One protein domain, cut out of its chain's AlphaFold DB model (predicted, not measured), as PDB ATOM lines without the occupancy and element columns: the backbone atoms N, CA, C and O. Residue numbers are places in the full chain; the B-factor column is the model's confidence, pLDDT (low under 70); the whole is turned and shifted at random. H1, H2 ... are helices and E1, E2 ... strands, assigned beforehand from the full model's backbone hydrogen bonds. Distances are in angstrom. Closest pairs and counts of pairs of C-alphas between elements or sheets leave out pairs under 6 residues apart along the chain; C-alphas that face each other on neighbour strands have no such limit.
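This is residues 44 to 204 of the 208 residues of the protein "Class III signal peptide-containing protein" of Thermococcus indicus (UniProt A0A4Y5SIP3). Two four-stranded sheets meet along their edges E5 and E7 and together form a trough round one long helix, H1, which packs on both sheets and fills the opening between E4, E3 and E1, E6. The short helix H2 packs across the beginning of H1. The printed part has 161 residues, with two named helices and eight named strands in the order H1 E1 H2 E2 E3 E4 E5 E6 E7 E8. One sheet, E4 E3 E2 E5, is antiparallel and the other, E1 E6 E8 E7, is mixed; the class is mixed, helices and strands. The whole is compact, with a radius of gyration of the C-alphas of 14.9 A and spans of 43 by 36 by 26 A.

Begin with the antiparallel sheet: E2 is residues 100 to 106, 18.0 A long, E3 is 120 to 126, 18.8 A, E4 is 141 to 145 and E5 is 155 to 159. In the other sheet find E1, residues 74 to 80, 20.2 A, E6, 176 to 182, 19.4 A, E7, 190 to 194, and E8, 199 to 203, which ends at C-alpha 203, (204.805, 267.886, 161.391). H1, residues 44 to 69, runs 37.5 A from C-alpha 44 at (202.028, 241.696, 181.040) to C-alpha 69 at (211.026, 261.514, 150.557). H2 is residues 87 to 94.

E2 E3 E4 is a meander, each strand the antiparallel neighbour of the one before; with E5, antiparallel beside E2, it makes a Greek key. Look for N 104 and O 122 at 2.8 A between the hairpin strands E2 and E3, N 144 and O 121 at 2.8 A between E4 and E3, also a hairpin, and N 103 and O 157 at 2.9 A between E2 and E5. H1 is on this sheet at a height of 7.8 A, along the strands, over E4 and E3; its closest C-alphas to E4 are Lys 53 and Phe 142, 5.5 A. The closest C-alphas of E5 and E7 are Ile 155 and Asp 190, 6.4 A. In the other sheet, twisted with C-alphas up to 4.5 A off its plane, N 77 and O 179 are 2.9 A apart between antiparallel E1 and E6, N 200 and O 178 2.8 A between parallel E6 and E8, and N 201 and O 192 2.8 A in the hairpin E7 and E8. H1 is on it too, over E1 and E6, at a height of 9.4 A. Each sheet makes two layers, with helices on one face: H1 and H2 for E4 E3 E2 E5, H1 for E1 E6 E8 E7. H2 touches residues 44 to 48 of H1 alone, about perpendicular at 75 degrees, closest at the C-alphas of Arg 45 and Ala 93, 4.7 A. Every O i to N i+4 pair is within hydrogen-bond range in H1, and 3 of 4 in H2.

The C-alphas farthest apart, Leu 71 and Gly 95, are 44.1 A from each other. The printed part has no cut. The links E2 to E3, E3 to E4 and E5 to E6 are long. Mean pLDDT of the printed part is 90.7; look for values under 70 at residues 129 to 131 and 135 to 138.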
ATOM      1  N   LEU A  44     202.765 240.488 181.406       89.75
ATOM      2  CA  LEU A  44     202.028 241.696 181.040       89.75
ATOM      3  C   LEU A  44     202.984 242.878 180.836       89.75
ATOM      4  O   LEU A  44     202.900 243.541 179.809       89.75
ATOM      5  N   ARG A  45     203.926 243.104 181.760       89.69
ATOM      6  CA  ARG A  45     204.946 244.158 181.649       89.69
ATOM      7  C   ARG A  45     205.775 244.018 180.373       89.69
ATOM      8  O   ARG A  45     205.957 244.999 179.661       89.69
ATOM      9  N   ILE A  46     206.209 242.801 180.040       91.06
ATOM     10  CA  ILE A  46     206.921 242.520 178.786       91.06
ATOM     11  C   ILE A  46     206.051 242.868 177.571       91.06
ATOM     12  O   ILE A  46     206.544 243.467 176.617       91.06
ATOM     13  N   GLN A  47     204.762 242.524 177.589       93.81
ATOM     14  CA  GLN A  47     203.842 242.853 176.495       93.81
ATOM     15  C   GLN A  47     203.646 244.365 176.338       93.81
ATOM     16  O   GLN A  47     203.687 244.848 175.206       93.81
ATOM     17  N   VAL A  48     203.509 245.110 177.443       93.94
ATOM     18  CA  VAL A  48     203.456 246.580 177.391       93.94
ATOM     19  C   VAL A  48     204.751 247.139 176.804       93.94
ATOM     20  O   VAL A  48     204.700 247.882 175.830       93.94
ATOM     21  N   ALA A  49     205.905 246.707 177.310       92.19
ATOM     22  CA  ALA A  49     207.218 247.138 176.836       92.19
ATOM     23  C   ALA A  49     207.444 246.877 175.334       92.19
ATOM     24  O   ALA A  49     208.010 247.706 174.613       92.19
ATOM     25  N   LEU A  50     207.002 245.720 174.834       94.75
ATOM     26  CA  LEU A  50     207.068 245.400 173.408       94.75
ATOM     27  C   LEU A  50     206.165 246.315 172.575       94.75
ATOM     28  O   LEU A  50     206.559 246.707 171.475       94.75
ATOM     29  N   GLU A  51     204.995 246.677 173.094       96.12
ATOM     30  CA  GLU A  51     204.087 247.619 172.443       96.12
ATOM     31  C   GLU A  51     204.635 249.056 172.459       96.12
ATOM     32  O   GLU A  51     204.636 249.700 171.410       96.12
ATOM     33  N   GLU A  52     205.209 249.528 173.575       95.38
ATOM     34  CA  GLU A  52     205.918 250.819 173.663       95.38
ATOM     35  C   GLU A  52     207.024 250.913 172.605       95.38
ATOM     36  O   GLU A  52     207.104 251.884 171.846       95.38
ATOM     37  N   LYS A  53     207.854 249.867 172.508       94.69
ATOM     38  CA  LYS A  53     208.920 249.777 171.506       94.69
ATOM     39  C   LYS A  53     208.365 249.715 170.082       94.69
ATOM     40  O   LYS A  53     208.939 250.320 169.178       94.69
ATOM     41  N   SER A  54     207.285 248.970 169.854       96.56
ATOM     42  CA  SER A  54     206.646 248.872 168.537       96.56
ATOM     43  C   SER A  54     206.108 250.228 168.079       96.56
ATOM     44  O   SER A  54     206.360 250.616 166.938       96.56
ATOM     45  N   LEU A  55     205.459 250.972 168.980       97.56
ATOM     46  CA  LEU A  55     204.969 252.321 168.724       97.56
ATOM     47  C   LEU A  55     206.119 253.298 168.440       97.56
ATOM     48  O   LEU A  55     206.080 253.995 167.426       97.56
ATOM     49  N   ALA A  56     207.169 253.304 169.270       96.62
ATOM     50  CA  ALA A  56     208.348 254.150 169.059       96.62
ATOM     51  C   ALA A  56     208.985 253.906 167.679       96.62
ATOM     52  O   ALA A  56     209.257 254.856 166.941       96.62
ATOM     53  N   ASN A  57     209.140 252.633 167.295       97.31
ATOM     54  CA  ASN A  57     209.650 252.244 165.983       97.31
ATOM     55  C   ASN A  57     208.756 252.712 164.838       97.31
ATOM     56  O   ASN A  57     209.258 253.225 163.840       97.31
ATOM     57  N   ALA A  58     207.441 252.533 164.956       98.06
ATOM     58  CA  ALA A  58     206.511 252.929 163.908       98.06
ATOM     59  C   ALA A  58     206.558 254.440 163.653       98.06
ATOM     60  O   ALA A  58     206.654 254.862 162.499       98.06
ATOM     61  N   ILE A  59     206.566 255.250 164.716       98.06
ATOM     62  CA  ILE A  59     206.678 256.708 164.610       98.06
ATOM     63  C   ILE A  59     208.030 257.093 163.986       98.06
ATOM     64  O   ILE A  59     208.058 257.785 162.969       98.06
ATOM     65  N   ALA A  60     209.146 256.601 164.540       97.25
ATOM     66  CA  ALA A  60     210.494 256.942 164.073       97.25
ATOM     67  C   ALA A  60     210.733 256.548 162.604       97.25
ATOM     68  O   ALA A  60     211.337 257.310 161.841       97.25
ATOM     69  N   ASN A  61     210.224 255.387 162.184       98.00
ATOM     70  CA  ASN A  61     210.308 254.930 160.798       98.00
ATOM     71  C   ASN A  61     209.442 255.779 159.866       98.00
ATOM     72  O   ASN A  61     209.900 256.134 158.784       98.00
ATOM     73  N   THR A  62     208.226 256.148 160.285       98.31
ATOM     74  CA  THR A  62     207.336 257.000 159.475       98.31
ATOM     75  C   THR A  62     207.947 258.389 159.283       98.31
ATOM     76  O   THR A  62     207.977 258.895 158.164       98.31
ATOM     77  N   ILE A  63     208.532 258.968 160.337       97.69
ATOM     78  CA  ILE A  63     209.295 260.222 160.244       97.69
ATOM     79  C   ILE A  63     210.482 260.075 159.296       97.69
ATOM     80  O   ILE A  63     210.676 260.907 158.412       97.69
ATOM     81  N   SER A  64     211.265 259.006 159.446       97.31
ATOM     82  CA  SER A  64     212.432 258.760 158.593       97.31
ATOM     83  C   SER A  64     212.042 258.579 157.124       97.31
ATOM     84  O   SER A  64     212.775 259.022 156.244       97.31
ATOM     85  N   GLN A  65     210.879 257.979 156.855       97.50
ATOM     86  CA  GLN A  65     210.328 257.836 155.512       97.50
ATOM     87  C   GLN A  65     209.961 259.194 154.902       97.50
ATOM     88  O   GLN A  65     210.403 259.479 153.793       97.50
ATOM     89  N   VAL A  66     209.187 260.023 155.608       97.88
ATOM     90  CA  VAL A  66     208.816 261.374 155.139       97.88
ATOM     91  C   VAL A  66     210.073 262.215 154.912       97.88
ATOM     92  O   VAL A  66     210.272 262.783 153.842       97.88
ATOM     93  N   TYR A  67     210.999 262.199 155.870       96.31
ATOM     94  CA  TYR A  67     212.265 262.914 155.742       96.31
ATOM     95  C   TYR A  67     213.068 262.482 154.503       96.31
ATOM     96  O   TYR A  67     213.572 263.328 153.768       96.31
ATOM     97  N   ALA A  68     213.151 261.175 154.233       96.19
ATOM     98  CA  ALA A  68     213.846 260.649 153.058       96.19
ATOM     99  C   ALA A  68     213.136 260.968 151.729       96.19
ATOM    100  O   ALA A  68     213.795 261.032 150.693       96.19
ATOM    101  N   GLN A  69     211.812 261.152 151.742       96.38
ATOM    102  CA  GLN A  69     211.026 261.514 150.557       96.38
ATOM    103  C   GLN A  69     211.132 263.001 150.200       96.38
ATOM    104  O   GLN A  69     211.015 263.343 149.024       96.38
ATOM    105  N   GLY A  70     211.396 263.871 151.176       93.50
ATOM    106  CA  GLY A  70     211.623 265.294 150.941       93.50
ATOM    107  C   GLY A  70     210.416 266.187 151.233       93.50
ATOM    108  O   GLY A  70     209.403 265.756 151.786       93.50
ATOM    109  N   LEU A  71     210.558 267.461 150.868       94.00
ATOM    110  CA  LEU A  71     209.597 268.531 151.136       94.00
ATOM    111  C   LEU A  71     208.195 268.225 150.586       94.00
ATOM    112  O   LEU A  71     208.064 267.797 149.440       94.00
ATOM    113  N   GLY A  72     207.151 268.486 151.381       93.31
ATOM    114  CA  GLY A  72     205.751 268.268 150.994       93.31
ATOM    115  C   GLY A  72     205.322 266.798 150.985       93.31
ATOM    116  O   GLY A  72     204.210 266.480 150.564       93.31
ATOM    117  N   SER A  73     206.193 265.883 151.419       96.94
ATOM    118  CA  SER A  73     205.835 264.475 151.555       96.94
ATOM    119  C   SER A  73     204.964 264.233 152.787       96.94
ATOM    120  O   SER A  73     205.018 264.951 153.787       96.94
ATOM    121  N   LYS A  74     204.145 263.184 152.698       97.69
ATOM    122  CA  LYS A  74     203.213 262.775 153.743       97.69
ATOM    123  C   LYS A  74     203.113 261.262 153.773       97.69
ATOM    124  O   LYS A  74     202.927 260.627 152.733       97.69
ATOM    125  N   ALA A  75     203.202 260.686 154.962       98.06
ATOM    126  CA  ALA A  75     203.048 259.257 155.175       98.06
ATOM    127  C   ALA A  75     202.044 258.986 156.293       98.06
ATOM    128  O   ALA A  75     201.859 259.783 157.214       98.06
ATOM    129  N   THR A  76     201.373 257.844 156.204       98.12
ATOM    130  CA  THR A  76     200.443 257.384 157.232       98.12
ATOM    131  C   THR A  76     200.750 255.942 157.578       98.12
ATOM    132  O   THR A  76     200.807 255.089 156.694       98.12
ATOM    133  N   THR A  77     200.892 255.682 158.871       98.12
ATOM    134  CA  THR A  77     201.128 254.352 159.427       98.12
ATOM    135  C   THR A  77     200.051 254.055 160.457       98.12
ATOM    136  O   THR A  77     199.655 254.931 161.221       98.12
ATOM    137  N   TYR A  78     199.578 252.814 160.488       97.38
ATOM    138  CA  TYR A  78     198.640 252.340 161.500       97.38
ATOM    139  C   TYR A  78     199.372 251.413 162.461       97.38
ATOM    140  O   TYR A  78     200.082 250.503 162.026       97.38
ATOM    141  N   VAL A  79     199.204 251.649 163.759       96.69
ATOM    142  CA  VAL A  79     199.802 250.834 164.817       96.69
ATOM    143  C   VAL A  79     198.695 250.269 165.675       96.69
ATOM    144  O   VAL A  79     197.855 251.002 166.190       96.69
ATOM    145  N   LYS A  80     198.725 248.953 165.856       96.19
ATOM    146  CA  LYS A  80     197.810 248.291 166.768       96.19
ATOM    147  C   LYS A  80     198.255 248.523 168.208       96.19
ATOM    148  O   LYS A  80     199.397 248.226 168.551       96.19
ATOM    149  N   VAL A  81     197.331 248.997 169.032       95.44
ATOM    150  CA  VAL A  81     197.497 249.243 170.461       95.44
ATOM    151  C   VAL A  81     196.490 248.393 171.237       95.44
ATOM    152  O   VAL A  81     195.285 248.422 170.997       95.44
ATOM    153  N   THR A  82     196.988 247.584 172.161       95.44
ATOM    154  CA  THR A  82     196.223 246.588 172.920       95.44
ATOM    155  C   THR A  82     196.363 246.782 174.428       95.44
ATOM    156  O   THR A  82     195.431 246.451 175.171       95.44
ATOM    157  N   TYR A  83     197.519 247.273 174.879       95.81
ATOM    158  CA  TYR A  83     197.877 247.407 176.289       95.81
ATOM    159  C   TYR A  83     198.020 248.872 176.712       95.81
ATOM    160  O   TYR A  83     197.535 249.232 177.784       95.81
ATOM    161  N   LEU A  84     198.615 249.730 175.874       95.62
ATOM    162  CA  LEU A  84     198.826 251.151 176.174       95.62
ATOM    163  C   LEU A  84     197.528 251.945 176.289       95.62
ATOM    164  O   LEU A  84     197.534 252.984 176.931       95.62
ATOM    165  N   ASN A  85     196.421 251.447 175.735       95.38
ATOM    166  CA  ASN A  85     195.104 252.069 175.863       95.38
ATOM    167  C   ASN A  85     194.273 251.543 177.049       95.38
ATOM    168  O   ASN A  85     193.081 251.827 177.155       95.38
ATOM    169  N   LYS A  86     194.867 250.731 177.935       94.88
ATOM    170  CA  LYS A  86     194.174 250.137 179.085       94.88
ATOM    171  C   LYS A  86     194.855 250.522 180.386       94.88
ATOM    172  O   LYS A  86     195.777 249.841 180.827       94.88
ATOM    173  N   GLU A  87     194.317 251.527 181.068       94.00
ATOM    174  CA  GLU A  87     194.837 251.984 182.363       94.00
ATOM    175  C   GLU A  87     195.018 250.833 183.364       94.00
ATOM    176  O   GLU A  87     196.114 250.627 183.873       94.00
ATOM    177  N   SER A  88     193.999 249.988 183.549       91.94
ATOM    178  CA  SER A  88     194.080 248.842 184.471       91.94
ATOM    179  C   SER A  88     195.205 247.850 184.147       91.94
ATOM    180  O   SER A  88     195.618 247.070 185.007       91.94
ATOM    181  N   TYR A  89     195.683 247.802 182.903       92.31
ATOM    182  CA  TYR A  89     196.801 246.947 182.514       92.31
ATOM    183  C   TYR A  89     198.120 247.630 182.867       92.31
ATOM    184  O   TYR A  89     198.994 246.979 183.433       92.31
ATOM    185  N   LEU A  90     198.221 248.935 182.619       92.81
ATOM    186  CA  LEU A  90     199.388 249.743 182.964       92.81
ATOM    187  C   LEU A  90     199.605 249.814 184.480       92.81
ATOM    188  O   LEU A  90     200.703 249.511 184.947       92.81
ATOM    189  N   SER A  91     198.551 250.097 185.252       91.44
ATOM    190  CA  SER A  91     198.612 250.121 186.717       91.44
ATOM    191  C   SER A  91     199.080 248.785 187.287       91.44
ATOM    192  O   SER A  91     199.920 248.749 188.174       91.44
ATOM    193  N   ARG A  92     198.611 247.656 186.735       87.94
ATOM    194  CA  ARG A  92     199.033 246.321 187.195       87.94
ATOM    195  C   ARG A  92     200.439 245.937 186.743       87.94
ATOM    196  O   ARG A  92     201.134 245.249 187.479       87.94
ATOM    197  N   ALA A  93     200.843 246.325 185.535       88.38
ATOM    198  CA  ALA A  93     202.157 245.992 184.990       88.38
ATOM    199  C   ALA A  93     203.290 246.692 185.753       88.38
ATOM    200  O   ALA A  93     204.345 246.093 185.982       88.38
ATOM    201  N   TYR A  94     203.069 247.945 186.153       86.62
ATOM    202  CA  TYR A  94     204.105 248.789 186.749       86.62
ATOM    203  C   TYR A  94     203.844 249.183 188.210       86.62
ATOM    204  O   TYR A  94     204.733 249.760 188.823       86.62
ATOM    205  N   GLY A  95     202.677 248.860 188.776       87.31
ATOM    206  CA  GLY A  95     202.307 249.252 190.143       87.31
ATOM    207  C   GLY A  95     201.912 250.729 190.274       87.31
ATOM    208  O   GLY A  95     201.882 251.257 191.378       87.31
ATOM    209  N   TYR A  96     201.633 251.416 189.161       88.75
ATOM    210  CA  TYR A  96     201.299 252.842 189.161       88.75
ATOM    211  C   TYR A  96     199.823 253.070 189.487       88.75
ATOM    212  O   TYR A  96     198.946 252.531 188.809       88.75
ATOM    213  N   GLU A  97     199.542 253.929 190.466       89.12
ATOM    214  CA  GLU A  97     198.164 254.330 190.780       89.12
ATOM    215  C   GLU A  97     197.561 255.167 189.647       89.12
ATOM    216  O   GLU A  97     196.445 254.908 189.216       89.12
ATOM    217  N   GLN A  98     198.335 256.113 189.106       90.75
ATOM    218  CA  GLN A  98     197.916 257.009 188.024       90.75
ATOM    219  C   GLN A  98     198.909 256.935 186.856       90.75
ATOM    220  O   GLN A  98     199.784 257.802 186.729       90.75
ATOM    221  N   PRO A  99     198.831 255.895 186.005       92.56
ATOM    222  CA  PRO A  99     199.741 255.756 184.881       92.56
ATOM    223  C   PRO A  99     199.521 256.873 183.853       92.56
ATOM    224  O   PRO A  99     198.414 257.370 183.645       92.56
ATOM    225  N   ILE A 100     200.603 257.256 183.184       93.38
ATOM    226  CA  ILE A 100     200.630 258.228 182.096       93.38
ATOM    227  C   ILE A 100     201.437 257.609 180.959       93.38
ATOM    228  O   ILE A 100     202.602 257.251 181.151       93.38
ATOM    229  N   VAL A 101     200.848 257.524 179.767       94.88
ATOM    230  CA  VAL A 101     201.575 257.156 178.545       94.88
ATOM    231  C   VAL A 101     202.129 258.426 177.927       94.88
ATOM    232  O   VAL A 101     201.408 259.407 177.743       94.88
ATOM    233  N   LYS A 102     203.415 258.441 177.598       93.75
ATOM    234  CA  LYS A 102     204.070 259.601 177.007       93.75
ATOM    235  C   LYS A 102     204.795 259.223 175.732       93.75
ATOM    236  O   LYS A 102     205.504 258.223 175.692       93.75
ATOM    237  N   ILE A 103     204.660 260.083 174.734       95.06
ATOM    238  CA  ILE A 103     205.372 260.010 173.464       95.06
ATOM    239  C   ILE A 103     206.157 261.307 173.333       95.06
ATOM    240  O   ILE A 103     205.591 262.392 173.471       95.06
ATOM    241  N   PHE A 104     207.455 261.201 173.083       93.25
ATOM    242  CA  PHE A 104     208.338 262.341 172.910       93.25
ATOM    243  C   PHE A 104     209.095 262.238 171.597       93.25
ATOM    244  O   PHE A 104     209.637 261.182 171.277       93.25
ATOM    245  N   MET A 105     209.210 263.363 170.905       93.50
ATOM    246  CA  MET A 105     210.233 263.583 169.893       93.50
ATOM    247  C   MET A 105     211.344 264.416 170.529       93.50
ATOM    248  O   MET A 105     211.107 265.545 170.963       93.50
ATOM    249  N   ILE A 106     212.539 263.836 170.631       91.50
ATOM    250  CA  ILE A 106     213.678 264.429 171.341       91.50
ATOM    251  C   ILE A 106     214.868 264.623 170.407       91.50
ATOM    252  O   ILE A 106     215.124 263.802 169.525       91.50
ATOM    253  N   ASN A 107     215.601 265.717 170.609       90.25
ATOM    254  CA  ASN A 107     216.841 265.991 169.890       90.25
ATOM    255  C   ASN A 107     218.010 265.171 170.470       90.25
ATOM    256  O   ASN A 107     217.902 264.601 171.558       90.25
ATOM    257  N   ALA A 108     219.141 265.122 169.758       85.06
ATOM    258  CA  ALA A 108     220.341 264.386 170.179       85.06
ATOM    259  C   ALA A 108     220.902 264.826 171.548       85.06
ATOM    260  O   ALA A 108     221.465 264.011 172.271       85.06
ATOM    261  N   SER A 109     220.741 266.103 171.900       82.62
ATOM    262  CA  SER A 109     221.269 266.730 173.117       82.62
ATOM    263  C   SER A 109     220.280 266.756 174.289       82.62
ATOM    264  O   SER A 109     220.599 267.320 175.336       82.62
ATOM    265  N   ASP A 110     219.081 266.186 174.142       83.69
ATOM    266  CA  ASP A 110     218.080 266.172 175.204       83.69
ATOM    267  C   ASP A 110     218.589 265.340 176.387       83.69
ATOM    268  O   ASP A 110     219.150 264.260 176.205       83.69
ATOM    269  N   ARG A 111     218.364 265.811 177.620       77.62
ATOM    270  CA  ARG A 111     218.779 265.090 178.839       77.62
ATOM    271  C   ARG A 111     218.168 263.690 178.945       77.62
ATOM    272  O   ARG A 111     218.716 262.830 179.624       77.62
ATOM    273  N   ASN A 112     217.019 263.482 178.302       77.31
ATOM    274  CA  ASN A 112     216.320 262.207 178.244       77.31
ATOM    275  C   ASN A 112     216.693 261.413 176.981       77.31
ATOM    276  O   ASN A 112     216.014 260.445 176.654       77.31
ATOM    277  N   ASN A 113     217.721 261.809 176.228       78.12
ATOM    278  CA  ASN A 113     218.176 261.054 175.073       78.12
ATOM    279  C   ASN A 113     219.245 260.030 175.485       78.12
ATOM    280  O   ASN A 113     220.385 260.415 175.751       78.12
ATOM    281  N   PRO A 114     218.930 258.720 175.495       74.94
ATOM    282  CA  PRO A 114     219.908 257.702 175.860       74.94
ATOM    283  C   PRO A 114     220.994 257.497 174.791       74.94
ATOM    284  O   PRO A 114     222.019 256.891 175.088       74.94
ATOM    285  N   SER A 115     220.787 257.959 173.550       76.12
ATOM    286  CA  SER A 115     221.794 257.889 172.486       76.12
ATOM    287  C   SER A 115     222.828 259.008 172.589       76.12
ATOM    288  O   SER A 115     223.971 258.770 172.213       76.12
ATOM    289  N   GLY A 116     222.432 260.217 172.999       73.44
ATOM    290  CA  GLY A 116     223.297 261.407 173.034       73.44
ATOM    291  C   GLY A 116     223.846 261.874 171.672       73.44
ATOM    292  O   GLY A 116     224.634 262.815 171.618       73.44
ATOM    293  N   ILE A 117     223.494 261.189 170.576       72.25
ATOM    294  CA  ILE A 117     224.128 261.343 169.253       72.25
ATOM    295  C   ILE A 117     223.084 261.517 168.141       72.25
ATOM    296  O   ILE A 117     223.365 262.150 167.128       72.25
ATOM    297  N   SER A 118     221.870 260.986 168.315       81.62
ATOM    298  CA  SER A 118     220.805 261.040 167.306       81.62
ATOM    299  C   SER A 118     219.487 261.492 167.915       81.62
ATOM    300  O   SER A 118     219.162 261.108 169.037       81.62
ATOM    301  N   ALA A 119     218.722 262.297 167.179       90.50
ATOM    302  CA  ALA A 119     217.332 262.559 167.526       90.50
ATOM    303  C   ALA A 119     216.503 261.267 167.417       90.50
ATOM    304  O   ALA A 119     216.868 260.327 166.703       90.50
ATOM    305  N   GLY A 120     215.380 261.207 168.127       93.31
ATOM    306  CA  GLY A 120     214.556 260.008 168.119       93.31
ATOM    307  C   GLY A 120     213.218 260.157 168.811       93.31
ATOM    308  O   GLY A 120     212.869 261.215 169.342       93.31
ATOM    309  N   ILE A 121     212.483 259.050 168.796       95.38
ATOM    310  CA  ILE A 121     211.207 258.901 169.477       95.38
ATOM    311  C   ILE A 121     211.417 258.132 170.767       95.38
ATOM    312  O   ILE A 121     212.067 257.088 170.783       95.38
ATOM    313  N   LEU A 122     210.838 258.650 171.841       93.44
ATOM    314  CA  LEU A 122     210.805 258.002 173.136       93.44
ATOM    315  C   LEU A 122     209.353 257.759 173.537       93.44
ATOM    316  O   LEU A 122     208.561 258.697 173.604       93.44
ATOM    317  N   VAL A 123     209.022 256.506 173.834       94.88
ATOM    318  CA  VAL A 123     207.729 256.114 174.414       94.88
ATOM    319  C   VAL A 123     207.961 255.596 175.830       94.88
ATOM    320  O   VAL A 123     208.940 254.888 176.069       94.88
ATOM    321  N   SER A 124     207.113 256.002 176.772       93.25
ATOM    322  CA  SER A 124     207.245 255.641 178.186       93.25
ATOM    323  C   SER A 124     205.897 255.615 178.899       93.25
ATOM    324  O   SER A 124     205.103 256.549 178.758       93.25
ATOM    325  N   VAL A 125     205.683 254.591 179.722       92.62
ATOM    326  CA  VAL A 125     204.640 254.536 180.750       92.62
ATOM    327  C   VAL A 125     205.240 254.919 182.101       92.62
ATOM    328  O   VAL A 125     206.222 254.336 182.555       92.62
ATOM    329  N   THR A 126     204.653 255.912 182.768       90.31
ATOM    330  CA  THR A 126     205.160 256.414 184.053       90.31
ATOM    331  C   THR A 126     204.061 257.060 184.891       90.31
ATOM    332  O   THR A 126     203.084 257.553 184.347       90.31
ATOM    333  N   GLU A 127     204.239 257.129 186.204       86.00
ATOM    334  CA  GLU A 127     203.457 258.002 187.095       86.00
ATOM    335  C   GLU A 127     204.056 259.419 187.219       86.00
ATOM    336  O   GLU A 127     203.371 260.389 187.559       86.00
ATOM    337  N   ASN A 128     205.350 259.575 186.906       77.06
ATOM    338  CA  ASN A 128     206.050 260.847 187.031       77.06
ATOM    339  C   ASN A 128     205.544 261.815 185.959       77.06
ATOM    340  O   ASN A 128     205.465 261.487 184.778       77.06
ATOM    341  N   ARG A 129     205.247 263.060 186.326       66.56
ATOM    342  CA  ARG A 129     204.706 264.070 185.404       66.56
ATOM    343  C   ARG A 129     205.790 264.810 184.610       66.56
ATOM    344  O   ARG A 129     205.498 265.288 183.505       66.56
ATOM    345  N   GLU A 130     207.031 264.841 185.098       66.25
ATOM    346  CA  GLU A 130     208.109 265.685 184.565       66.25
ATOM    347  C   GLU A 130     208.890 265.057 183.402       66.25
ATOM    348  O   GLU A 130     209.130 265.745 182.409       66.25
ATOM    349  N   GLY A 131     209.208 263.759 183.440       67.56
ATOM    350  CA  GLY A 131     210.001 263.120 182.379       67.56
ATOM    351  C   GLY A 131     210.093 261.595 182.496       67.56
ATOM    352  O   GLY A 131     209.697 261.055 183.526       67.56
ATOM    353  N   PRO A 132     210.518 260.906 181.426       75.69
ATOM    354  CA  PRO A 132     210.785 259.469 181.437       75.69
ATOM    355  C   PRO A 132     212.133 259.152 182.105       75.69
ATOM    356  O   PRO A 132     213.073 259.941 182.012       75.69
ATOM    357  N   ALA A 133     212.254 257.980 182.728       73.88
ATOM    358  CA  ALA A 133     213.527 257.455 183.211       73.88
ATOM    359  C   ALA A 133     214.185 256.620 182.100       73.88
ATOM    360  O   ALA A 133     213.646 255.612 181.645       73.88
ATOM    361  N   VAL A 134     215.354 257.058 181.628       73.69
ATOM    362  CA  VAL A 134     216.004 256.509 180.416       73.69
ATOM    363  C   VAL A 134     217.240 255.659 180.695       73.69
ATOM    364  O   VAL A 134     217.780 255.025 179.785       73.69
ATOM    365  N   SER A 135     217.661 255.599 181.955       69.75
ATOM    366  CA  SER A 135     218.844 254.879 182.428       69.75
ATOM    367  C   SER A 135     218.644 254.388 183.860       69.75
ATOM    368  O   SER A 135     217.836 254.956 184.590       69.75
ATOM    369  N   GLY A 136     219.446 253.405 184.271       66.94
ATOM    370  CA  GLY A 136     219.386 252.821 185.613       66.94
ATOM    371  C   GLY A 136     218.295 251.761 185.756       66.94
ATOM    372  O   GLY A 136     217.658 251.377 184.773       66.94
ATOM    373  N   ASP A 137     218.108 251.296 186.988       67.06
ATOM    374  CA  ASP A 137     217.181 250.206 187.319       67.06
ATOM    375  C   ASP A 137     215.706 250.617 187.151       67.06
ATOM    376  O   ASP A 137     214.861 249.779 186.853       67.06
ATOM    377  N   ASP A 138     215.419 251.921 187.219       69.06
ATOM    378  CA  ASP A 138     214.076 252.497 187.052       69.06
ATOM    379  C   ASP A 138     213.744 252.865 185.597       69.06
ATOM    380  O   ASP A 138     212.793 253.604 185.329       69.06
ATOM    381  N   LYS A 139     214.542 252.400 184.626       74.19
ATOM    382  CA  LYS A 139     214.323 252.713 183.213       74.19
ATOM    383  C   LYS A 139     212.936 252.236 182.764       74.19
ATOM    384  O   LYS A 139     212.662 251.040 182.717       74.19
ATOM    385  N   ASN A 140     212.112 253.174 182.313       77.00
ATOM    386  CA  ASN A 140     210.728 252.936 181.898       77.00
ATOM    387  C   ASN A 140     210.422 253.531 180.518       77.00
ATOM    388  O   ASN A 140     209.305 253.965 180.242       77.00
ATOM    389  N   ALA A 141     211.444 253.610 179.666       86.69
ATOM    390  CA  ALA A 141     211.358 254.275 178.381       86.69
ATOM    391  C   ALA A 141     212.067 253.511 177.266       86.69
ATOM    392  O   ALA A 141     213.192 253.013 177.421       86.69
ATOM    393  N   PHE A 142     211.422 253.502 176.104       90.88
ATOM    394  CA  PHE A 142     211.926 252.917 174.873       90.88
ATOM    395  C   PHE A 142     212.253 254.016 173.879       90.88
ATOM    396  O   PHE A 142     211.382 254.768 173.456       90.88
ATOM    397  N   PHE A 143     213.529 254.085 173.511       91.44
ATOM    398  CA  PHE A 143     214.051 255.034 172.541       91.44
ATOM    399  C   PHE A 143     214.257 254.353 171.189       91.44
ATOM    400  O   PHE A 143     214.793 253.243 171.118       91.44
ATOM    401  N   THR A 144     213.868 255.030 170.115       94.12
ATOM    402  CA  THR A 144     214.183 254.649 168.740       94.12
ATOM    403  C   THR A 144     214.781 255.844 167.999       94.12
ATOM    404  O   THR A 144     214.121 256.882 167.917       94.12
ATOM    405  N   PRO A 145     216.004 255.724 167.451       92.94
ATOM    406  CA  PRO A 145     216.612 256.792 166.668       92.94
ATOM    407  C   PRO A 145     215.873 256.987 165.341       92.94
ATOM    408  O   PRO A 145     215.302 256.044 164.792       92.94
ATOM    409  N   MET A 146     215.925 258.199 164.797       93.50
ATOM    410  CA  MET A 146     215.351 258.529 163.490       93.50
ATOM    411  C   MET A 146     216.368 259.257 162.603       93.50
ATOM    412  O   MET A 146     217.338 259.828 163.099       93.50
ATOM    413  N   LEU A 147     216.144 259.244 161.284       91.25
ATOM    414  CA  LEU A 147     217.014 259.941 160.324       91.25
ATOM    415  C   LEU A 147     216.858 261.466 160.379       91.25
ATOM    416  O   LEU A 147     217.806 262.195 160.094       91.25
ATOM    417  N   TYR A 148     215.664 261.946 160.729       89.94
ATOM    418  CA  TYR A 148     215.401 263.368 160.904       89.94
ATOM    419  C   TYR A 148     216.167 263.895 162.122       89.94
ATOM    420  O   TYR A 148     215.892 263.506 163.255       89.94
ATOM    421  N   ASN A 149     217.124 264.794 161.903       86.81
ATOM    422  CA  ASN A 149     217.882 265.399 162.993       86.81
ATOM    423  C   ASN A 149     217.117 266.589 163.589       86.81
ATOM    424  O   ASN A 149     217.378 267.742 163.250       86.81
ATOM    425  N   TYR A 150     216.148 266.298 164.455       88.12
ATOM    426  CA  TYR A 150     215.411 267.320 165.192       88.12
ATOM    427  C   TYR A 150     216.341 268.088 166.144       88.12
ATOM    428  O   TYR A 150     217.097 267.469 166.890       88.12
ATOM    429  N   THR A 151     216.274 269.423 166.141       84.81
ATOM    430  CA  THR A 151     217.155 270.310 166.932       84.81
ATOM    431  C   THR A 151     216.416 271.186 167.950       84.81
ATOM    432  O   THR A 151     217.064 271.869 168.741       84.81
ATOM    433  N   GLY A 152     215.079 271.168 167.971       85.50
ATOM    434  CA  GLY A 152     214.270 271.958 168.905       85.50
ATOM    435  C   GLY A 152     214.094 271.305 170.283       85.50
ATOM    436  O   GLY A 152     214.629 270.232 170.559       85.50
ATOM    437  N   ASN A 153     213.319 271.941 171.166       87.44
ATOM    438  CA  ASN A 153     212.967 271.386 172.483       87.44
ATOM    439  C   ASN A 153     212.117 270.116 172.350       87.44
ATOM    440  O   ASN A 153     211.341 270.011 171.409       87.44
ATOM    441  N   ALA A 154     212.184 269.185 173.306       87.62
ATOM    442  CA  ALA A 154     211.351 267.980 173.265       87.62
ATOM    443  C   ALA A 154     209.856 268.296 173.056       87.62
ATOM    444  O   ALA A 154     209.227 268.953 173.894       87.62
ATOM    445  N   ILE A 155     209.289 267.774 171.969       91.38
ATOM    446  CA  ILE A 155     207.853 267.834 171.682       91.38
ATOM    447  C   ILE A 155     207.217 266.589 172.289       91.38
ATOM    448  O   ILE A 155     207.786 265.498 172.210       91.38
ATOM    449  N   LYS A 156     206.067 266.742 172.949       91.25
ATOM    450  CA  LYS A 156     205.489 265.682 173.777       91.25
ATOM    451  C   LYS A 156     203.974 265.608 173.669       91.25
ATOM    452  O   LYS A 156     203.293 266.613 173.832       91.25
ATOM    453  N   VAL A 157     203.477 264.384 173.560       92.88
ATOM    454  CA  VAL A 157     202.070 264.031 173.761       92.88
ATOM    455  C   VAL A 157     201.989 263.147 174.997       92.88
ATOM    456  O   VAL A 157     202.832 262.270 175.208       92.88
ATOM    457  N   LYS A 158     201.007 263.414 175.858       93.31
ATOM    458  CA  LYS A 158     200.800 262.685 177.111       93.31
ATOM    459  C   LYS A 158     199.345 262.261 177.209       93.31
ATOM    460  O   LYS A 158     198.478 263.113 177.089       93.31
ATOM    461  N   PHE A 159     199.120 260.990 177.500       93.00
ATOM    462  CA  PHE A 159     197.815 260.425 177.804       93.00
ATOM    463  C   PHE A 159     197.754 260.144 179.298       93.00
ATOM    464  O   PHE A 159     198.573 259.383 179.821       93.00
ATOM    465  N   PHE A 160     196.837 260.805 179.990       91.94
ATOM    466  CA  PHE A 160     196.712 260.749 181.441       91.94
ATOM    467  C   PHE A 160     195.750 259.640 181.882       91.94
ATOM    468  O   PHE A 160     194.858 259.248 181.132       91.94
ATOM    469  N   SER A 161     195.914 259.176 183.120       90.81
ATOM    470  CA  SER A 161     194.938 258.338 183.828       90.81
ATOM    471  C   SER A 161     193.521 258.930 183.768       90.81
ATOM    472  O   SER A 161     193.347 260.160 183.734       90.81
ATOM    473  N   GLU A 162     192.508 258.061 183.775       88.50
ATOM    474  CA  GLU A 162     191.091 258.435 183.767       88.50
ATOM    475  C   GLU A 162     190.716 259.315 184.966       88.50
ATOM    476  O   GLU A 162     189.881 260.207 184.836       88.50
ATOM    477  N   GLU A 163     191.383 259.136 186.109       85.00
ATOM    478  CA  GLU A 163     191.138 259.925 187.324       85.00
ATOM    479  C   GLU A 163     191.702 261.352 187.258       85.00
ATOM    480  O   GLU A 163     191.341 262.212 188.066       85.00
ATOM    481  N   ASP A 164     192.600 261.637 186.310       86.12
ATOM    482  CA  ASP A 164     193.150 262.980 186.130       86.12
ATOM    483  C   ASP A 164     192.074 263.945 185.577       86.12
ATOM    484  O   ASP A 164     191.035 263.533 185.073       86.12
ATOM    485  N   THR A 165     192.305 265.254 185.595       85.25
ATOM    486  CA  THR A 165     191.401 266.229 184.938       85.25
ATOM    487  C   THR A 165     191.930 266.700 183.587       85.25
ATOM    488  O   THR A 165     191.220 267.366 182.838       85.25
ATOM    489  N   ARG A 166     193.179 266.354 183.262       86.94
ATOM    490  CA  ARG A 166     193.840 266.699 182.003       86.94
ATOM    491  C   ARG A 166     193.477 265.718 180.894       86.94
ATOM    492  O   ARG A 166     193.210 264.544 181.163       86.94
ATOM    493  N   THR A 167     193.542 266.218 179.666       86.31
ATOM    494  CA  THR A 167     193.344 265.481 178.417       86.31
ATOM    495  C   THR A 167     194.617 265.538 177.562       86.31
ATOM    496  O   THR A 167     195.431 266.457 177.744       86.31
ATOM    497  N   PRO A 168     194.841 264.563 176.663       92.88
ATOM    498  CA  PRO A 168     194.025 263.362 176.409       92.88
ATOM    499  C   PRO A 168     194.153 262.276 177.492       92.88
ATOM    500  O   PRO A 168     195.089 262.290 178.298       92.88
ATOM    501  N   LYS A 169     193.211 261.331 177.519       95.19
ATOM    502  CA  LYS A 169     193.166 260.154 178.402       95.19
ATOM    503  C   LYS A 169     193.796 258.917 177.786       95.19
ATOM    504  O   LYS A 169     193.920 258.797 176.572       95.19
ATOM    505  N   ILE A 170     194.173 257.958 178.630       95.31
ATOM    506  CA  ILE A 170     194.645 256.641 178.182       95.31
ATOM    507  C   ILE A 170     193.558 255.914 177.382       95.31
ATOM    508  O   ILE A 170     193.871 255.315 176.350       95.31
ATOM    509  N   SER A 171     192.298 255.989 177.816       93.88
ATOM    510  CA  SER A 171     191.172 255.403 177.082       93.88
ATOM    511  C   SER A 171     190.903 256.065 175.731       93.88
ATOM    512  O   SER A 171     190.322 255.419 174.858       93.88
ATOM    513  N   ASP A 172     191.386 257.295 175.518       94.88
ATOM    514  CA  ASP A 172     191.259 257.975 174.228       94.88
ATOM    515  C   ASP A 172     192.178 257.370 173.167       94.88
ATOM    516  O   ASP A 172     191.959 257.618 171.984       94.88
ATOM    517  N   ILE A 173     193.195 256.579 173.541       95.38
ATOM    518  CA  ILE A 173     194.068 255.898 172.579       95.38
ATOM    519  C   ILE A 173     193.266 254.780 171.879       95.38
ATOM    520  O   ILE A 173     192.884 253.789 172.515       95.38
ATOM    521  N   PRO A 174     193.025 254.860 170.559       96.00
ATOM    522  CA  PRO A 174     192.286 253.828 169.846       96.00
ATOM    523  C   PRO A 174     193.099 252.536 169.760       96.00
ATOM    524  O   PRO A 174     194.330 252.540 169.798       96.00
ATOM    525  N   SER A 175     192.406 251.414 169.559       95.44
ATOM    526  CA  SER A 175     193.079 250.132 169.325       95.44
ATOM    527  C   SER A 175     193.867 250.077 168.018       95.44
ATOM    528  O   SER A 175     194.808 249.300 167.922       95.44
ATOM    529  N   ASP A 176     193.511 250.904 167.039       96.31
ATOM    530  CA  ASP A 176     194.286 251.119 165.821       96.31
ATOM    531  C   ASP A 176     194.639 252.609 165.747       96.31
ATOM    532  O   ASP A 176     193.849 253.436 165.288       96.31
ATOM    533  N   LEU A 177     195.819 252.965 166.255       97.31
ATOM    534  CA  LEU A 177     196.318 254.335 166.267       97.31
ATOM    535  C   LEU A 177     196.821 254.718 164.878       97.31
ATOM    536  O   LEU A 177     197.728 254.085 164.330       97.31
ATOM    537  N   ARG A 178     196.252 255.793 164.326       98.25
ATOM    538  CA  ARG A 178     196.704 256.376 163.063       98.25
ATOM    539  C   ARG A 178     197.809 257.391 163.337       98.25
ATOM    540  O   ARG A 178     197.587 258.367 164.043       98.25
ATOM    541  N   ILE A 179     198.979 257.186 162.751       98.31
ATOM    542  CA  ILE A 179     200.109 258.118 162.800       98.31
ATOM    543  C   ILE A 179     200.213 258.770 161.432       98.31
ATOM    544  O   ILE A 179     200.430 258.074 160.438       98.31
ATOM    545  N   VAL A 180     200.060 260.088 161.372       98.44
ATOM    546  CA  VAL A 180     200.253 260.861 160.147       98.44
ATOM    547  C   VAL A 180     201.457 261.759 160.339       98.44
ATOM    548  O   VAL A 180     201.480 262.572 161.257       98.44
ATOM    549  N   VAL A 181     202.446 261.601 159.465       98.38
ATOM    550  CA  VAL A 181     203.621 262.465 159.432       98.38
ATOM    551  C   VAL A 181     203.619 263.239 158.127       98.38
ATOM    552  O   VAL A 181     203.382 262.661 157.065       98.38
ATOM    553  N   GLU A 182     203.902 264.528 158.207       97.94
ATOM    554  CA  GLU A 182     204.003 265.430 157.067       97.94
ATOM    555  C   GLU A 182     205.252 266.298 157.202       97.94
ATOM    556  O   GLU A 182     205.665 266.627 158.314       97.94
ATOM    557  N   TRP A 183     205.878 266.633 156.074       96.75
ATOM    558  CA  TRP A 183     206.872 267.700 156.021       96.75
ATOM    559  C   TRP A 183     206.239 268.944 155.406       96.75
ATOM    560  O   TRP A 183     206.284 269.137 154.186       96.75
ATOM    561  N   ASN A 184     205.707 269.806 156.273       94.69
ATOM    562  CA  ASN A 184     205.234 271.136 155.928       94.69
ATOM    563  C   ASN A 184     206.233 272.201 156.439       94.69
ATOM    564  O   ASN A 184     206.364 272.366 157.654       94.69
ATOM    565  N   PRO A 185     206.953 272.913 155.547       92.06
ATOM    566  CA  PRO A 185     207.921 273.941 155.945       92.06
ATOM    567  C   PRO A 185     207.257 275.206 156.505       92.06
ATOM    568  O   PRO A 185     207.920 275.999 157.166       92.06
ATOM    569  N   ASP A 186     205.968 275.414 156.227       93.88
ATOM    570  CA  ASP A 186     205.232 276.600 156.670       93.88
ATOM    571  C   ASP A 186     204.765 276.473 158.131       93.88
ATOM    572  O   ASP A 186     204.289 277.439 158.731       93.88
ATOM    573  N   GLU A 187     204.911 275.283 158.716       93.00
ATOM    574  CA  GLU A 187     204.540 274.975 160.090       93.00
ATOM    575  C   GLU A 187     205.773 274.569 160.912       93.00
ATOM    576  O   GLU A 187     206.712 273.948 160.396       93.00
ATOM    577  N   PRO A 188     205.811 274.893 162.218       93.25
ATOM    578  CA  PRO A 188     206.870 274.407 163.089       93.25
ATOM    579  C   PRO A 188     206.795 272.882 163.219       93.25
ATOM    580  O   PRO A 188     205.737 272.274 163.045       93.25
ATOM    581  N   ALA A 189     207.919 272.256 163.569       94.00
ATOM    582  CA  ALA A 189     207.889 270.859 163.977       94.00
ATOM    583  C   ALA A 189     207.007 270.720 165.228       94.00
ATOM    584  O   ALA A 189     207.246 271.401 166.227       94.00
ATOM    585  N   ASP A 190     206.006 269.849 165.167       95.50
ATOM    586  CA  ASP A 190     205.047 269.652 166.250       95.50
ATOM    587  C   ASP A 190     204.468 268.234 166.221       95.50
ATOM    588  O   ASP A 190     204.606 267.500 165.238       95.50
ATOM    589  N   MET A 191     203.847 267.833 167.326       96.38
ATOM    590  CA  MET A 191     203.161 266.563 167.477       96.38
ATOM    591  C   MET A 191     201.908 266.766 168.324       96.38
ATOM    592  O   MET A 191     201.993 267.073 169.513       96.38
ATOM    593  N   GLU A 192     200.754 266.509 167.722       96.31
ATOM    594  CA  GLU A 192     199.444 266.703 168.330       96.31
ATOM    595  C   GLU A 192     198.610 265.426 168.221       96.31
ATOM    596  O   GLU A 192     198.628 264.718 167.210       96.31
ATOM    597  N   TYR A 193     197.852 265.125 169.273       97.00
ATOM    598  CA  TYR A 193     196.878 264.046 169.249       97.00
ATOM    599  C   TYR A 193     195.465 264.594 169.084       97.00
ATOM    600  O   TYR A 193     195.013 265.417 169.875       97.00
ATOM    601  N   ASN A 194     194.746 264.083 168.088       95.19
ATOM    602  CA  ASN A 194     193.347 264.402 167.858       95.19
ATOM    603  C   ASN A 194     192.461 263.244 168.341       95.19
ATOM    604  O   ASN A 194     192.324 262.230 167.650       95.19
ATOM    605  N   GLU A 195     191.832 263.434 169.504       90.81
ATOM    606  CA  GLU A 195     190.956 262.458 170.175       90.81
ATOM    607  C   GLU A 195     189.763 262.038 169.306       90.81
ATOM    608  O   GLU A 195     189.411 260.865 169.247       90.81
ATOM    609  N   THR A 196     189.170 262.975 168.559       90.69
ATOM    610  CA  THR A 196     187.985 262.697 167.726       90.69
ATOM    611  C   THR A 196     188.295 261.739 166.577       90.69
ATOM    612  O   THR A 196     187.464 260.914 166.205       90.69
ATOM    613  N   SER A 197     189.483 261.858 165.987       93.12
ATOM    614  CA  SER A 197     189.895 261.057 164.831       93.12
ATOM    615  C   SER A 197     190.845 259.912 165.180       93.12
ATOM    616  O   SER A 197     191.263 259.190 164.272       93.12
ATOM    617  N   GLY A 198     191.238 259.764 166.449       93.94
ATOM    618  CA  GLY A 198     192.203 258.751 166.880       93.94
ATOM    619  C   GLY A 198     193.564 258.882 166.192       93.94
ATOM    620  O   GLY A 198     194.171 257.875 165.820       93.94
ATOM    621  N   THR A 199     194.001 260.115 165.910       97.44
ATOM    622  CA  THR A 199     195.167 260.373 165.049       97.44
ATOM    623  C   THR A 199     196.249 261.158 165.765       97.44
ATOM    624  O   THR A 199     195.991 262.244 166.274       97.44
ATOM    625  N   LEU A 200     197.469 260.627 165.734       97.88
ATOM    626  CA  LEU A 200     198.688 261.336 166.095       97.88
ATOM    627  C   LEU A 200     199.239 262.029 164.844       97.88
ATOM    628  O   LEU A 200     199.728 261.365 163.927       97.88
ATOM    629  N   TRP A 201     199.123 263.349 164.808       98.06
ATOM    630  CA  TRP A 201     199.659 264.204 163.759       98.06
ATOM    631  C   TRP A 201     201.050 264.675 164.143       98.06
ATOM    632  O   TRP A 201     201.266 265.105 165.271       98.06
ATOM    633  N   ILE A 202     201.993 264.570 163.216       98.00
ATOM    634  CA  ILE A 202     203.369 265.017 163.399       98.00
ATOM    635  C   ILE A 202     203.755 265.841 162.179       98.00
ATOM    636  O   ILE A 202     203.762 265.322 161.061       98.00
ATOM    637  N   ASN A 203     204.122 267.096 162.401       97.44
ATOM    638  CA  ASN A 203     204.805 267.886 161.391       97.44
ATOM    639  C   ASN A 203     206.312 267.833 161.652       97.44
ATOM    640  O   ASN A 203     206.765 268.039 162.781       97.44
ATOM    641  N   ILE A 204     207.095 267.565 160.611       96.00
ATOM    642  CA  ILE A 204     208.544 267.750 160.644       96.00
ATOM    643  C   ILE A 204     208.917 268.964 159.808       96.00
ATOM    644  O   ILE A 204     208.416 269.159 158.705       96.00
TER     645      ILE A 204